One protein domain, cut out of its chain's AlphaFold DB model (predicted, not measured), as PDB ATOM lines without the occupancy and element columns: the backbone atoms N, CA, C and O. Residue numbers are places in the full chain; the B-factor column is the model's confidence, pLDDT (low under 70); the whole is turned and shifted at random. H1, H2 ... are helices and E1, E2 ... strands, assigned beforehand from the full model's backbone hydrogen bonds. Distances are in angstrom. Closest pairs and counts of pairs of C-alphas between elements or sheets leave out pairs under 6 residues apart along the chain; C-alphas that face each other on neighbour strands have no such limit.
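What this domain is: This is residues 242 to 360 of the 509 residues of the protein "RHTO0S11e05534g1_1" of Rhodosporidium toruloides (UniProt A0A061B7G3). The model has the outline of a T: the long helix H4, with the small strand pair E1 and E2 and the helix H1 at one end, makes the crossbar, and the helical hairpin of H6 and H7 makes the stem. The short helices H2 and H3 sit at the joint, H3 packing on H4 and H2 on the beginning of H6, while residues 310 to 315 beyond H4 stand free. The printed part has 119 residues with seven named helices and two named strands, in the order H1, E1, H2, H3, E2, H4, H5, H6, H7; the class is mostly helix, and the two strands are antiparallel. The whole is compact, with a radius of gyration of the C-alphas of 15.7 A, and only just flat, spanning 48 by 38 by 21 A.

Where its parts are: H1 holds residues 243 to 249, beginning at C-alpha 243 at (253.282, 238.023, 232.494). E1, residues 250 to 252, and H2, residues 253 to 258, follow directly. H3 holds residues 269 to 272 and E2 residues 291 to 293. H4, residues 294 to 309, is the longest helix at 22.8 A and ends at C-alpha 309 at (262.113, 233.068, 268.359). H5 is residues 318 to 321. H6, residues 324 to 338, measures 20.4 A; H7, residues 343 to 357, measures 20.9 A and ends at C-alpha 357 at (244.252, 235.128, 266.640).

How they stand to each other: H1 and H4 are close but not clearly touching, the C-alphas of Ser 249 and Leu 294 being closest at 5.6 A. E1 and E2 are antiparallel neighbours at 147 degrees, with N 251 and O 292 3.1 A apart and N 292 and O 251 2.9 A apart, both within hydrogen-bond range. H2 touches residues 324 to 329 of H6, closest at the C-alphas of Val 257 and Gln 325, 4.7 A, at a steep tilt of 53 degrees, opposite ways. H3 touches residues 297 to 304 of H4, closest at the C-alphas of Thr 269 and Ser 301, 5.4 A. H4 and H5 are near each other, while H4 is apart from H6 and H7. H6 and H7 form a helical hairpin and touch closest at the C-alphas of Ala 334 and Ala 349, 4.3 A, at a shallow tilt of 23 degrees, opposite ways. In H1, H2, H4, H6 and H7 every O i to N i+4 pair is within hydrogen-bond range; H3 and H5 are too short for such a pair.

The domain as a whole: The C-alphas of Arg 282 and Asp 314 are the two farthest apart, 49.3 A. The printed part has no cut. The link from H3 to E2, residues 273 to 290, is long. The mean pLDDT of the printed part is 82.9; residues 282 to 288 and 311 to 321 are under 70.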
ATOM      1  N   CYS A 242     256.151 241.313 234.732       91.06
ATOM      2  CA  CYS A 242     255.736 240.813 233.426       91.06
ATOM      3  C   CYS A 242     254.903 239.535 233.561       91.06
ATOM      4  O   CYS A 242     254.939 238.840 234.581       91.06
ATOM      5  N   LYS A 243     254.158 239.201 232.503       88.81
ATOM      6  CA  LYS A 243     253.282 238.023 232.494       88.81
ATOM      7  C   LYS A 243     254.049 236.730 232.799       88.81
ATOM      8  O   LYS A 243     253.570 235.920 233.581       88.81
ATOM      9  N   GLU A 244     255.247 236.561 232.239       90.06
ATOM     10  CA  GLU A 244     256.070 235.360 232.442       90.06
ATOM     11  C   GLU A 244     256.573 235.214 233.880       90.06
ATOM     12  O   GLU A 244     256.504 234.136 234.470       90.06
ATOM     13  N   CYS A 245     257.066 236.298 234.479       91.50
ATOM     14  CA  CYS A 245     257.475 236.266 235.878       91.50
ATOM     15  C   CYS A 245     256.275 236.036 236.795       91.50
ATOM     16  O   CYS A 245     256.417 235.335 237.800       91.50
ATOM     17  N   ARG A 246     255.097 236.568 236.436       89.94
ATOM     18  CA  ARG A 246     253.871 236.328 237.194       89.94
ATOM     19  C   ARG A 246     253.487 234.848 237.155       89.94
ATOM     20  O   ARG A 246     253.311 234.262 238.213       89.94
ATOM     21  N   THR A 247     253.449 234.211 235.985       88.44
ATOM     22  CA  THR A 247     253.107 232.777 235.881       88.44
ATOM     23  C   THR A 247     254.101 231.855 236.581       88.44
ATOM     24  O   THR A 247     253.702 230.798 237.060       88.44
ATOM     25  N   ARG A 248     255.382 232.233 236.664       90.06
ATOM     26  CA  ARG A 248     256.416 231.422 237.331       90.06
ATOM     27  C   ARG A 248     256.488 231.620 238.844       90.06
ATOM     28  O   ARG A 248     256.879 230.694 239.547       90.06
ATOM     29  N   SER A 249     256.181 232.822 239.332       90.75
ATOM     30  CA  SER A 249     256.533 233.238 240.702       90.75
ATOM     31  C   SER A 249     255.330 233.526 241.594       90.75
ATOM     32  O   SER A 249     255.517 233.886 242.755       90.75
ATOM     33  N   PHE A 250     254.111 233.413 241.068       91.56
ATOM     34  CA  PHE A 250     252.882 233.633 241.821       91.56
ATOM     35  C   PHE A 250     252.123 232.334 241.989       91.56
ATOM     36  O   PHE A 250     252.070 231.511 241.076       91.56
ATOM     37  N   ILE A 251     251.506 232.190 243.154       90.25
ATOM     38  CA  ILE A 251     250.689 231.037 243.505       90.25
ATOM     39  C   ILE A 251     249.358 231.495 244.094       90.25
ATOM     40  O   ILE A 251     249.292 232.536 244.754       90.25
ATOM     41  N   GLY A 252     248.294 230.735 243.842       89.56
ATOM     42  CA  GLY A 252     246.996 230.979 244.464       89.56
ATOM     43  C   GLY A 252     247.035 230.677 245.960       89.56
ATOM     44  O   GLY A 252     247.631 229.687 246.383       89.56
ATOM     45  N   VAL A 253     246.370 231.497 246.778       88.94
ATOM     46  CA  VAL A 253     246.286 231.267 248.234       88.94
ATOM     47  C   VAL A 253     245.708 229.883 248.548       88.94
ATOM     48  O   VAL A 253     246.183 229.210 249.457       88.94
ATOM     49  N   GLU A 254     244.724 229.423 247.773       85.75
ATOM     50  CA  GLU A 254     244.124 228.098 247.960       85.75
ATOM     51  C   GLU A 254     245.118 226.963 247.679       85.75
ATOM     52  O   GLU A 254     245.135 225.969 248.399       85.75
ATOM     53  N   GLU A 255     245.990 227.125 246.680       87.50
ATOM     54  CA  GLU A 255     247.031 226.143 246.364       87.50
ATOM     55  C   GLU A 255     248.067 226.048 247.489       87.50
ATOM     56  O   GLU A 255     248.474 224.944 247.841       87.50
ATOM     57  N   VAL A 256     248.426 227.173 248.123       88.00
ATOM     58  CA  VAL A 256     249.320 227.184 249.298       88.00
ATOM     59  C   VAL A 256     248.714 226.404 250.469       88.00
ATOM     60  O   VAL A 256     249.425 225.685 251.164       88.00
ATOM     61  N   VAL A 257     247.400 226.518 250.682       86.19
ATOM     62  CA  VAL A 257     246.695 225.821 251.772       86.19
ATOM     63  C   VAL A 257     246.547 224.319 251.502       86.19
ATOM     64  O   VAL A 257     246.504 223.534 252.448       86.19
ATOM     65  N   LEU A 258     246.437 223.906 250.237       85.12
ATOM     66  CA  LEU A 258     246.178 222.511 249.858       85.12
ATOM     67  C   LEU A 258     247.451 221.696 249.599       85.12
ATOM     68  O   LEU A 258     247.454 220.481 249.816       85.12
ATOM     69  N   ASP A 259     248.517 222.326 249.106       86.12
ATOM     70  CA  ASP A 259     249.744 221.633 248.725       86.12
ATOM     71  C   ASP A 259     250.678 221.434 249.933       86.12
ATOM     72  O   ASP A 259     251.093 222.374 250.613       86.12
ATOM     73  N   LYS A 260     251.066 220.176 250.167       86.50
ATOM     74  CA  LYS A 260     252.033 219.773 251.206       86.50
ATOM     75  C   LYS A 260     253.430 220.344 250.973       86.50
ATOM     76  O   LYS A 260     254.262 220.325 251.871       86.50
ATOM     77  N   LYS A 261     253.726 220.852 249.775       87.38
ATOM     78  CA  LYS A 261     254.994 221.536 249.495       87.38
ATOM     79  C   LYS A 261     255.217 222.755 250.397       87.38
ATOM     80  O   LYS A 261     256.369 223.072 250.682       87.38
ATOM     81  N   TYR A 262     254.142 223.411 250.829       86.19
ATOM     82  CA  TYR A 262     254.184 224.604 251.679       86.19
ATOM     83  C   TYR A 262     253.955 224.282 253.165       86.19
ATOM     84  O   TYR A 262     253.701 225.174 253.972       86.19
ATOM     85  N   GLU A 263     254.054 223.001 253.525       79.56
ATOM     86  CA  GLU A 263     254.075 222.538 254.908       79.56
ATOM     87  C   GLU A 263     255.358 223.041 255.593       79.56
ATOM     88  O   GLU A 263     256.461 222.888 255.060       79.56
ATOM     89  N   GLY A 264     255.209 223.678 256.756       82.69
ATOM     90  CA  GLY A 264     256.313 224.290 257.504       82.69
ATOM     91  C   GLY A 264     256.459 225.803 257.341       82.69
ATOM     92  O   GLY A 264     257.388 226.365 257.902       82.69
ATOM     93  N   LEU A 265     255.564 226.469 256.604       88.94
ATOM     94  CA  LEU A 265     255.431 227.925 256.683       88.94
ATOM     95  C   LEU A 265     254.756 228.335 257.999       88.94
ATOM     96  O   LEU A 265     253.828 227.669 258.466       88.94
ATOM     97  N   HIS A 266     255.147 229.488 258.535       88.88
ATOM     98  CA  HIS A 266     254.570 230.073 259.732       88.88
ATOM     99  C   HIS A 266     253.059 230.275 259.579       88.88
ATOM    100  O   HIS A 266     252.583 230.860 258.600       88.88
ATOM    101  N   ALA A 267     252.277 229.849 260.567       86.31
ATOM    102  CA  ALA A 267     250.829 229.732 260.418       86.31
ATOM    103  C   ALA A 267     250.095 231.084 260.238       86.31
ATOM    104  O   ALA A 267     249.007 231.137 259.663       86.31
ATOM    105  N   ALA A 268     250.712 232.199 260.652       89.12
ATOM    106  CA  ALA A 268     250.199 233.556 260.418       89.12
ATOM    107  C   ALA A 268     250.562 234.158 259.041       89.12
ATOM    108  O   ALA A 268     250.057 235.228 258.692       89.12
ATOM    109  N   THR A 269     251.395 233.493 258.231       91.81
ATOM    110  CA  THR A 269     251.943 234.060 256.981       91.81
ATOM    111  C   THR A 269     250.849 234.559 256.038       91.81
ATOM    112  O   THR A 269     250.908 235.688 255.556       91.81
ATOM    113  N   LEU A 270     249.782 233.777 255.834       90.81
ATOM    114  CA  LEU A 270     248.686 234.130 254.918       90.81
ATOM    115  C   LEU A 270     247.809 235.308 255.385       90.81
ATOM    116  O   LEU A 270     246.995 235.802 254.596       90.81
ATOM    117  N   LYS A 271     247.934 235.745 256.645       88.75
ATOM    118  CA  LYS A 271     247.281 236.960 257.165       88.75
ATOM    119  C   LYS A 271     248.140 238.209 256.963       88.75
ATOM    120  O   LYS A 271     247.584 239.291 256.814       88.75
ATOM    121  N   VAL A 272     249.463 238.055 256.931       91.31
ATOM    122  CA  VAL A 272     250.420 239.171 256.865       91.31
ATOM    123  C   VAL A 272     250.880 239.454 255.435       91.31
ATOM    124  O   VAL A 272     251.051 240.618 255.067       91.31
ATOM    125  N   VAL A 273     251.077 238.407 254.629       92.94
ATOM    126  CA  VAL A 273     251.652 238.533 253.288       92.94
ATOM    127  C   VAL A 273     250.737 239.348 252.363       92.94
ATOM    128  O   VAL A 273     249.523 239.103 252.319       92.94
ATOM    129  N   PRO A 274     251.279 240.315 251.599       90.56
ATOM    130  CA  PRO A 274     250.508 241.037 250.600       90.56
ATOM    131  C   PRO A 274     249.925 240.117 249.527       90.56
ATOM    132  O   PRO A 274     250.593 239.223 249.007       90.56
ATOM    133  N   LYS A 275     248.666 240.376 249.172       91.06
ATOM    134  CA  LYS A 275     247.916 239.617 248.168       91.06
ATOM    135  C   LYS A 275     247.584 240.498 246.979       91.06
ATOM    136  O   LYS A 275     247.427 241.712 247.118       91.06
ATOM    137  N   THR A 276     247.438 239.870 245.824       90.00
ATOM    138  CA  THR A 276     246.944 240.511 244.608       90.00
ATOM    139  C   THR A 276     245.795 239.721 244.022       90.00
ATOM    140  O   THR A 276     245.827 238.494 244.003       90.00
ATOM    141  N   SER A 277     244.803 240.435 243.500       86.94
ATOM    142  CA  SER A 277     243.742 239.842 242.681       86.94
ATOM    143  C   SER A 277     244.100 239.855 241.189       86.94
ATOM    144  O   SER A 277     243.271 239.524 240.347       86.94
ATOM    145  N   VAL A 278     245.321 240.277 240.827       84.06
ATOM    146  CA  VAL A 278     245.791 240.237 239.438       84.06
ATOM    147  C   VAL A 278     246.276 238.833 239.106       84.06
ATOM    148  O   VAL A 278     247.314 238.377 239.586       84.06
ATOM    149  N   GLU A 279     245.529 238.172 238.233       80.38
ATOM    150  CA  GLU A 279     245.773 236.790 237.842       80.38
ATOM    151  C   GLU A 279     247.095 236.608 237.065       80.38
ATOM    152  O   GLU A 279     247.424 237.420 236.189       80.38
ATOM    153  N   PRO A 280     247.843 235.517 237.317       77.25
ATOM    154  CA  PRO A 280     249.018 235.146 236.524       77.25
ATOM    155  C   PRO A 280     248.678 234.775 235.079       77.25
ATOM    156  O   PRO A 280     249.385 235.158 234.145       77.25
ATOM    157  N   ASP A 281     247.581 234.041 234.891       71.31
ATOM    158  CA  ASP A 281     247.040 233.655 233.590       71.31
ATOM    159  C   ASP A 281     245.533 233.387 233.709       71.31
ATOM    160  O   ASP A 281     245.054 232.966 234.762       71.31
ATOM    161  N   ARG A 282     244.794 233.541 232.604       63.50
ATOM    162  CA  ARG A 282     243.330 233.335 232.563       63.50
ATOM    163  C   ARG A 282     242.906 231.921 232.965       63.50
ATOM    164  O   ARG A 282     241.756 231.698 233.323       63.50
ATOM    165  N   ARG A 283     243.822 230.948 232.897       60.16
ATOM    166  CA  ARG A 283     243.577 229.558 233.312       60.16
ATOM    167  C   ARG A 283     243.416 229.415 234.831       60.16
ATOM    168  O   ARG A 283     242.788 228.456 235.268       60.16
ATOM    169  N   PHE A 284     243.947 230.356 235.618       57.59
ATOM    170  CA  PHE A 284     243.875 230.346 237.084       57.59
ATOM    171  C   PHE A 284     242.624 231.054 237.634       57.59
ATOM    172  O   PHE A 284     242.214 230.765 238.757       57.59
ATOM    173  N   ALA A 285     241.970 231.897 236.821       56.44
ATOM    174  CA  ALA A 285     240.777 232.687 237.165       56.44
ATOM    175  C   ALA A 285     239.625 231.871 237.771       56.44
ATOM    176  O   ALA A 285     238.817 232.365 238.549       56.44
ATOM    177  N   VAL A 286     239.522 230.597 237.388       58.50
ATOM    178  CA  VAL A 286     238.393 229.736 237.762       58.50
ATOM    179  C   VAL A 286     238.537 229.188 239.187       58.50
ATOM    180  O   VAL A 286     237.557 228.703 239.749       58.50
ATOM    181  N   ARG A 287     239.742 229.227 239.775       61.91
ATOM    182  CA  ARG A 287     240.039 228.516 241.030       61.91
ATOM    183  C   ARG A 287     240.507 229.398 242.176       61.91
ATOM    184  O   ARG A 287     240.311 228.994 243.306       61.91
ATOM    185  N   CYS A 288     241.115 230.556 241.933       68.12
ATOM    186  CA  CYS A 288     241.655 231.383 243.016       68.12
ATOM    187  C   CYS A 288     241.344 232.861 242.791       68.12
ATOM    188  O   CYS A 288     241.520 233.370 241.688       68.12
ATOM    189  N   THR A 289     240.927 233.550 243.855       76.69
ATOM    190  CA  THR A 289     240.672 235.001 243.840       76.69
ATOM    191  C   THR A 289     241.896 235.817 244.249       76.69
ATOM    192  O   THR A 289     242.060 236.947 243.794       76.69
ATOM    193  N   ASP A 290     242.760 235.231 245.084       88.31
ATOM    194  CA  ASP A 290     243.936 235.881 245.650       88.31
ATOM    195  C   ASP A 290     245.207 235.101 245.312       88.31
ATOM    196  O   ASP A 290     245.276 233.876 245.473       88.31
ATOM    197  N   PHE A 291     246.237 235.841 244.916       91.12
ATOM    198  CA  PHE A 291     247.562 235.334 244.596       91.12
ATOM    199  C   PHE A 291     248.617 235.985 245.483       91.12
ATOM    200  O   PHE A 291     248.493 237.147 245.882       91.12
ATOM    201  N   VAL A 292     249.678 235.234 245.758       92.56
ATOM    202  CA  VAL A 292     250.820 235.676 246.561       92.56
ATOM    203  C   VAL A 292     252.102 235.491 245.760       92.56
ATOM    204  O   VAL A 292     252.253 234.520 245.015       92.56
ATOM    205  N   TYR A 293     253.028 236.432 245.919       93.25
ATOM    206  CA  TYR A 293     254.371 236.330 245.367       93.25
ATOM    207  C   TYR A 293     255.218 235.367 246.215       93.25
ATOM    208  O   TYR A 293     255.397 235.579 247.412       93.25
ATOM    209  N   LEU A 294     255.727 234.293 245.601       92.75
ATOM    210  CA  LEU A 294     256.366 233.177 246.310       92.75
ATOM    211  C   LEU A 294     257.570 233.584 247.178       92.75
ATOM    212  O   LEU A 294     257.611 233.157 248.327       92.75
ATOM    213  N   PRO A 295     258.545 234.383 246.706       92.81
ATOM    214  CA  PRO A 295     259.651 234.828 247.552       92.81
ATOM    215  C   PRO A 295     259.186 235.608 248.784       92.81
ATOM    216  O   PRO A 295     259.610 235.294 249.888       92.81
ATOM    217  N   GLU A 296     258.231 236.526 248.619       92.62
ATOM    218  CA  GLU A 296     257.689 237.326 249.725       92.62
ATOM    219  C   GLU A 296     256.868 236.477 250.713       92.62
ATOM    220  O   GLU A 296     256.840 236.775 251.904       92.62
ATOM    221  N   LEU A 297     256.254 235.376 250.256       94.56
ATOM    222  CA  LEU A 297     255.628 234.378 251.133       94.56
ATOM    223  C   LEU A 297     256.654 233.743 252.083       94.56
ATOM    224  O   LEU A 297     256.404 233.680 253.285       94.56
ATOM    225  N   TYR A 298     257.796 233.290 251.556       93.88
ATOM    226  CA  TYR A 298     258.859 232.693 252.373       93.88
ATOM    227  C   TYR A 298     259.533 233.730 253.275       93.88
ATOM    228  O   TYR A 298     259.705 233.468 254.456       93.88
ATOM    229  N   GLU A 299     259.837 234.923 252.756       93.81
ATOM    230  CA  GLU A 299     260.414 236.021 253.548       93.81
ATOM    231  C   GLU A 299     259.499 236.426 254.709       93.81
ATOM    232  O   GLU A 299     259.967 236.655 255.821       93.81
ATOM    233  N   THR A 300     258.183 236.474 254.475       93.94
ATOM    234  CA  THR A 300     257.210 236.772 255.534       93.94
ATOM    235  C   THR A 300     257.164 235.654 256.577       93.94
ATOM    236  O   THR A 300     257.040 235.951 257.759       93.94
ATOM    237  N   SER A 301     257.265 234.387 256.165       93.69
ATOM    238  CA  SER A 301     257.331 233.250 257.095       93.69
ATOM    239  C   SER A 301     258.569 233.326 257.979       93.69
ATOM    240  O   SER A 301     258.433 233.322 259.200       93.69
ATOM    241  N   ASP A 302     259.746 233.470 257.362       91.81
ATOM    242  CA  ASP A 302     261.034 233.548 258.056       91.81
ATOM    243  C   ASP A 302     261.036 234.726 259.056       91.81
ATOM    244  O   ASP A 302     261.406 234.562 260.215       91.81
ATOM    245  N   MET A 303     260.525 235.896 258.653       93.12
ATOM    246  CA  MET A 303     260.400 237.070 259.529       93.12
ATOM    247  C   MET A 303     259.480 236.822 260.734       93.12
ATOM    248  O   MET A 303     259.787 237.258 261.843       93.12
ATOM    249  N   LEU A 304     258.356 236.125 260.550       91.19
ATOM    250  CA  LEU A 304     257.446 235.814 261.657       91.19
ATOM    251  C   LEU A 304     258.053 234.781 262.612       91.19
ATOM    252  O   LEU A 304     257.919 234.936 263.826       91.19
ATOM    253  N   GLU A 305     258.757 233.782 262.077       88.25
ATOM    254  CA  GLU A 305     259.514 232.810 262.870       88.25
ATOM    255  C   GLU A 305     260.580 233.508 263.719       88.25
ATOM    256  O   GLU A 305     260.632 233.291 264.926       88.25
ATOM    257  N   GLU A 306     261.386 234.400 263.134       88.31
ATOM    258  CA  GLU A 306     262.402 235.175 263.859       88.31
ATOM    259  C   GLU A 306     261.804 236.009 265.002       88.31
ATOM    260  O   GLU A 306     262.394 236.105 266.081       88.31
ATOM    261  N   ILE A 307     260.622 236.594 264.798       86.56
ATOM    262  CA  ILE A 307     259.940 237.409 265.814       86.56
ATOM    263  C   ILE A 307     259.434 236.564 266.982       86.56
ATOM    264  O   ILE A 307     259.521 237.015 268.133       86.56
ATOM    265  N   ASP A 308     258.932 235.363 266.694       81.75
ATOM    266  CA  ASP A 308     258.537 234.399 267.717       81.75
ATOM    267  C   ASP A 308     259.771 233.855 268.458       81.75
ATOM    268  O   ASP A 308     259.811 233.912 269.688       81.75
ATOM    269  N   TYR A 309     260.844 233.486 267.746       78.06
ATOM    270  CA  TYR A 309     262.113 233.068 268.359       78.06
ATOM    271  C   TYR A 309     262.729 234.156 269.253       78.06
ATOM    272  O   TYR A 309     263.192 233.865 270.352       78.06
ATOM    273  N   ALA A 310     262.706 235.423 268.832       74.12
ATOM    274  CA  ALA A 310     263.228 236.547 269.615       74.12
ATOM    275  C   ALA A 310     262.344 236.927 270.822       74.12
ATOM    276  O   ALA A 310     262.721 237.786 271.629       74.12
ATOM    277  N   ALA A 311     261.134 236.376 270.932       62.75
ATOM    278  CA  ALA A 311     260.313 236.472 272.139       62.75
ATOM    279  C   ALA A 311     260.640 235.347 273.139       62.75
ATOM    280  O   ALA A 311     260.488 235.538 274.349       62.75
ATOM    281  N   ASP A 312     261.139 234.218 272.637       58.00
ATOM    282  CA  ASP A 312     261.350 232.972 273.365       58.00
ATOM    283  C   ASP A 312     262.767 232.888 273.934       58.00
ATOM    284  O   ASP A 312     263.583 232.047 273.568       58.00
ATOM    285  N   GLY A 313     263.046 233.750 274.910       54.00
ATOM    286  CA  GLY A 313     264.258 233.643 275.716       54.00
ATOM    287  C   GLY A 313     264.351 232.375 276.575       54.00
ATOM    288  O   GLY A 313     265.423 232.173 277.113       54.00
ATOM    289  N   ASP A 314     263.296 231.546 276.723       52.81
ATOM    290  CA  ASP A 314     263.356 230.283 277.505       52.81
ATOM    291  C   ASP A 314     262.161 229.297 277.359       52.81
ATOM    292  O   ASP A 314     262.181 228.218 277.961       52.81
ATOM    293  N   LYS A 315     261.091 229.586 276.598       54.62
ATOM    294  CA  LYS A 315     259.998 228.613 276.353       54.62
ATOM    295  C   LYS A 315     259.444 228.760 274.938       54.62
ATOM    296  O   LYS A 315     258.992 229.857 274.641       54.62
ATOM    297  N   PRO A 316     259.398 227.691 274.120       52.69
ATOM    298  CA  PRO A 316     258.802 227.765 272.794       52.69
ATOM    299  C   PRO A 316     257.323 228.148 272.917       52.69
ATOM    300  O   PRO A 316     256.547 227.461 273.598       52.69
ATOM    301  N   TRP A 317     256.921 229.248 272.280       54.62
ATOM    302  CA  TRP A 317     255.509 229.581 272.134       54.62
ATOM    303  C   TRP A 317     254.798 228.420 271.424       54.62
ATOM    304  O   TRP A 317     255.281 227.881 270.429       54.62
ATOM    305  N   ARG A 318     253.601 228.046 271.901       53.78
ATOM    306  CA  ARG A 318     252.759 226.966 271.328       53.78
ATOM    307  C   ARG A 318     252.422 227.137 269.833       53.78
ATOM    308  O   ARG A 318     251.819 226.245 269.250       53.78
ATOM    309  N   GLY A 319     252.789 228.270 269.231       52.09
ATOM    310  CA  GLY A 319     252.628 228.566 267.812       52.09
ATOM    311  C   GLY A 319     253.462 227.678 266.886       52.09
ATOM    312  O   GLY A 319     253.029 227.426 265.766       52.09
ATOM    313  N   ALA A 320     254.588 227.131 267.362       51.00
ATOM    314  CA  ALA A 320     255.466 226.271 266.561       51.00
ATOM    315  C   ALA A 320     254.820 224.936 266.123       51.00
ATOM    316  O   ALA A 320     255.301 224.299 265.191       51.00
ATOM    317  N   GLU A 321     253.719 224.515 266.761       59.72
ATOM    318  CA  GLU A 321     252.938 223.326 266.374       59.72
ATOM    319  C   GLU A 321     251.708 223.656 265.507       59.72
ATOM    320  O   GLU A 321     250.953 222.756 265.128       59.72
ATOM    321  N   LEU A 322     251.462 224.934 265.197       70.44
ATOM    322  CA  LEU A 322     250.312 225.326 264.387       70.44
ATOM    323  C   LEU A 322     250.566 225.023 262.910       70.44
ATOM    324  O   LEU A 322     251.464 225.575 262.280       70.44
ATOM    325  N   ASP A 323     249.711 224.184 262.334       79.69
ATOM    326  CA  ASP A 323     249.742 223.873 260.909       79.69
ATOM    327  C   ASP A 323     249.076 224.992 260.087       79.69
ATOM    328  O   ASP A 323     247.875 225.257 260.233       79.69
ATOM    329  N   LEU A 324     249.835 225.608 259.172       81.81
ATOM    330  CA  LEU A 324     249.340 226.617 258.230       81.81
ATOM    331  C   LEU A 324     248.139 226.118 257.422       81.81
ATOM    332  O   LEU A 324     247.230 226.904 257.151       81.81
ATOM    333  N   GLN A 325     248.085 224.835 257.052       82.69
ATOM    334  CA  GLN A 325     246.968 224.307 256.262       82.69
ATOM    335  C   GLN A 325     245.679 224.238 257.086       82.69
ATOM    336  O   GLN A 325     244.586 224.494 256.570       82.69
ATOM    337  N   SER A 326     245.775 223.890 258.372       83.38
ATOM    338  CA  SER A 326     244.642 223.917 259.303       83.38
ATOM    339  C   SER A 326     244.103 225.342 259.486       83.38
ATOM    340  O   SER A 326     242.917 225.582 259.245       83.38
ATOM    341  N   ILE A 327     244.988 226.307 259.768       84.19
ATOM    342  CA  ILE A 327     244.621 227.718 259.922       84.19
ATOM    343  C   ILE A 327     244.074 228.277 258.608       84.19
ATOM    344  O   ILE A 327     243.035 228.933 258.597       84.19
ATOM    345  N   GLY A 328     244.714 227.979 257.479       80.88
ATOM    346  CA  GLY A 328     244.285 228.413 256.154       80.88
ATOM    347  C   GLY A 328     242.879 227.927 255.794       80.88
ATOM    348  O   GLY A 328     242.080 228.694 255.245       80.88
ATOM    349  N   ARG A 329     242.533 226.684 256.154       85.00
ATOM    350  CA  ARG A 329     241.176 226.135 255.980       85.00
ATOM    351  C   ARG A 329     240.154 226.837 256.869       85.00
ATOM    352  O   ARG A 329     239.079 227.191 256.379       85.00
ATOM    353  N   ASP A 330     240.482 227.076 258.135       86.12
ATOM    354  CA  ASP A 330     239.582 227.773 259.055       86.12
ATOM    355  C   ASP A 330     239.387 229.245 258.667       86.12
ATOM    356  O   ASP A 330     238.261 229.743 258.714       86.12
ATOM    357  N   LEU A 331     240.431 229.919 258.177       84.81
ATOM    358  CA  LEU A 331     240.345 231.270 257.620       84.81
ATOM    359  C   LEU A 331     239.501 231.313 256.346       84.81
ATOM    360  O   LEU A 331     238.640 232.180 256.207       84.81
ATOM    361  N   SER A 332     239.679 230.345 255.446       84.62
ATOM    362  CA  SER A 332     238.852 230.218 254.239       84.62
ATOM    363  C   SER A 332     237.379 229.980 254.591       84.62
ATOM    364  O   SER A 332     236.472 230.522 253.957       84.62
ATOM    365  N   ARG A 333     237.115 229.184 255.633       86.38
ATOM    366  CA  ARG A 333     235.767 228.957 256.165       86.38
ATOM    367  C   ARG A 333     235.191 230.220 256.804       86.38
ATOM    368  O   ARG A 333     234.010 230.500 256.595       86.38
ATOM    369  N   ALA A 334     235.992 230.962 257.567       86.69
ATOM    370  CA  ALA A 334     235.587 232.224 258.172       86.69
ATOM    371  C   ALA A 334     235.223 233.258 257.098       86.69
ATOM    372  O   ALA A 334     234.141 233.829 257.176       86.69
ATOM    373  N   ALA A 335     236.039 233.403 256.048       84.62
ATOM    374  CA  ALA A 335     235.760 234.291 254.917       84.62
ATOM    375  C   ALA A 335     234.415 233.961 254.243       84.62
ATOM    376  O   ALA A 335     233.533 234.812 254.161       84.62
ATOM    377  N   LYS A 336     234.178 232.684 253.901       86.12
ATOM    378  CA  LYS A 336     232.895 232.229 253.322       86.12
ATOM    379  C   LYS A 336     231.685 232.494 254.228       86.12
ATOM    380  O   LYS A 336     230.567 232.663 253.743       86.12
ATOM    381  N   LEU A 337     231.872 232.460 255.549       88.62
ATOM    382  CA  LEU A 337     230.817 232.774 256.516       88.62
ATOM    383  C   LEU A 337     230.603 234.285 256.674       88.62
ATOM    384  O   LEU A 337     229.460 234.695 256.887       88.62
ATOM    385  N   ALA A 338     231.667 235.081 256.567       86.56
ATOM    386  CA  ALA A 338     231.630 236.538 256.640       86.56
ATOM    387  C   ALA A 338     230.879 237.154 255.449       86.56
ATOM    388  O   ALA A 338     230.108 238.087 255.648       86.56
ATOM    389  N   ASP A 339     230.996 236.559 254.257       84.19
ATOM    390  CA  ASP A 339     230.272 236.986 253.045       84.19
ATOM    391  C   ASP A 339     228.758 236.703 253.097       84.19
ATOM    392  O   ASP A 339     227.993 237.080 252.207       84.19
ATOM    393  N   SER A 340     228.279 236.013 254.135       87.81
ATOM    394  CA  SER A 340     226.859 235.719 254.287       87.81
ATOM    395  C   SER A 340     226.074 236.935 254.781       87.81
ATOM    396  O   SER A 340     226.462 237.602 255.733       87.81
ATOM    397  N   TRP A 341     224.873 237.134 254.232       86.94
ATOM    398  CA  TRP A 341     223.935 238.169 254.688       86.94
ATOM    399  C   TRP A 341     223.346 237.923 256.094       86.94
ATOM    400  O   TRP A 341     222.662 238.778 256.637       86.94
ATOM    401  N   ARG A 342     223.561 236.744 256.698       91.06
ATOM    402  CA  ARG A 342     223.014 236.412 258.025       91.06
ATOM    403  C   ARG A 342     223.984 236.797 259.143       91.06
ATOM    404  O   ARG A 342     225.043 236.177 259.259       91.06
ATOM    405  N   ASP A 343     223.548 237.664 260.056       89.25
ATOM    406  CA  ASP A 343     224.329 238.112 261.225       89.25
ATOM    407  C   ASP A 343     224.896 236.956 262.060       89.25
ATOM    408  O   ASP A 343     226.055 236.973 262.469       89.25
ATOM    409  N   SER A 344     224.120 235.885 262.257       89.88
ATOM    410  CA  SER A 344     224.568 234.708 263.014       89.88
ATOM    411  C   SER A 344     225.734 233.963 262.354       89.88
ATOM    412  O   SER A 344     226.529 233.322 263.045       89.88
ATOM    413  N   ARG A 345     225.869 234.028 261.023       91.06
ATOM    414  CA  ARG A 345     227.021 233.467 260.298       91.06
ATOM    415  C   ARG A 345     228.224 234.400 260.370       91.06
ATOM    416  O   ARG A 345     229.326 233.907 260.601       91.06
ATOM    417  N   GLN A 346     228.008 235.710 260.294       88.31
ATOM    418  CA  GLN A 346     229.069 236.705 260.476       88.31
ATOM    419  C   GLN A 346     229.665 236.652 261.890       88.31
ATOM    420  O   GLN A 346     230.882 236.673 262.055       88.31
ATOM    421  N   GLN A 347     228.835 236.492 262.926       89.75
ATOM    422  CA  GLN A 347     229.306 236.293 264.301       89.75
ATOM    423  C   GLN A 347     230.124 235.003 264.448       89.75
ATOM    424  O   GLN A 347     231.164 235.004 265.104       89.75
ATOM    425  N   LYS A 348     229.707 233.909 263.793       91.12
ATOM    426  CA  LYS A 348     230.495 232.665 263.754       91.12
ATOM    427  C   LYS A 348     231.838 232.854 263.051       91.12
ATOM    428  O   LYS A 348     232.825 232.309 263.533       91.12
ATOM    429  N   ALA A 349     231.888 233.624 261.962       88.94
ATOM    430  CA  ALA A 349     233.140 233.967 261.288       88.94
ATOM    431  C   ALA A 349     234.095 234.702 262.239       88.94
ATOM    432  O   ALA A 349     235.211 234.235 262.455       88.94
ATOM    433  N   LYS A 350     233.614 235.761 262.907       89.19
ATOM    434  CA  LYS A 350     234.391 236.510 263.910       89.19
ATOM    435  C   LYS A 350     234.887 235.617 265.048       89.19
ATOM    436  O   LYS A 350     236.031 235.741 265.467       89.19
ATOM    437  N   GLY A 351     234.059 234.683 265.520       91.25
ATOM    438  CA  GLY A 351     234.451 233.732 266.564       91.25
ATOM    439  C   GLY A 351     235.549 232.751 266.129       91.25
ATOM    440  O   GLY A 351     236.395 232.384 266.944       91.25
ATOM    441  N   ILE A 352     235.564 232.340 264.855       89.25
ATOM    442  CA  ILE A 352     236.653 231.526 264.289       89.25
ATOM    443  C   ILE A 352     237.936 232.361 264.216       89.25
ATOM    444  O   ILE A 352     238.977 231.907 264.683       89.25
ATOM    445  N   GLU A 353     237.859 233.590 263.703       86.50
ATOM    446  CA  GLU A 353     239.030 234.466 263.594       86.50
ATOM    447  C   GLU A 353     239.629 234.810 264.958       86.50
ATOM    448  O   GLU A 353     240.833 234.673 265.137       86.50
ATOM    449  N   GLN A 354     238.810 235.160 265.951       88.81
ATOM    450  CA  GLN A 354     239.284 235.433 267.314       88.81
ATOM    451  C   GLN A 354     239.984 234.223 267.939       88.81
ATOM    452  O   GLN A 354     241.001 234.379 268.613       88.81
ATOM    453  N   ARG A 355     239.470 233.010 267.693       88.38
ATOM    454  CA  ARG A 355     240.098 231.771 268.166       88.38
ATOM    455  C   ARG A 355     241.469 231.560 267.534       88.38
ATOM    456  O   ARG A 355     242.388 231.180 268.247       88.38
ATOM    457  N   ILE A 356     241.595 231.811 266.233       86.81
ATOM    458  CA  ILE A 356     242.868 231.723 265.508       86.81
ATOM    459  C   ILE A 356     243.840 232.786 266.025       86.81
ATOM    460  O   ILE A 356     244.968 232.464 266.376       86.81
ATOM    461  N   MET A 357     243.397 234.039 266.158       85.12
ATOM    462  CA  MET A 357     244.252 235.128 266.640       85.12
ATOM    463  C   MET A 357     244.779 234.872 268.054       85.12
ATOM    464  O   MET A 357     245.931 235.179 268.340       85.12
ATOM    465  N   ALA A 358     243.979 234.248 268.925       86.12
ATOM    466  CA  ALA A 358     244.406 233.868 270.272       86.12
ATOM    467  C   ALA A 358     245.544 232.827 270.299       86.12
ATOM    468  O   ALA A 358     246.202 232.686 271.331       86.12
ATOM    469  N   GLN A 359     245.777 232.102 269.200       84.62
ATOM    470  CA  GLN A 359     246.858 231.119 269.091       84.62
ATOM    471  C   GLN A 359     248.211 231.762 268.750       84.62
ATOM    472  O   GLN A 359     249.244 231.147 269.002       84.62
ATOM    473  N   PHE A 360     248.220 232.988 268.217       85.31
ATOM    474  CA  PHE A 360     249.446 233.690 267.837       85.31
ATOM    475  C   PHE A 360     250.078 234.459 269.005       85.31
ATOM    476  O   PHE A 360     249.393 234.962 269.912       85.31
TER     477      PHE A 360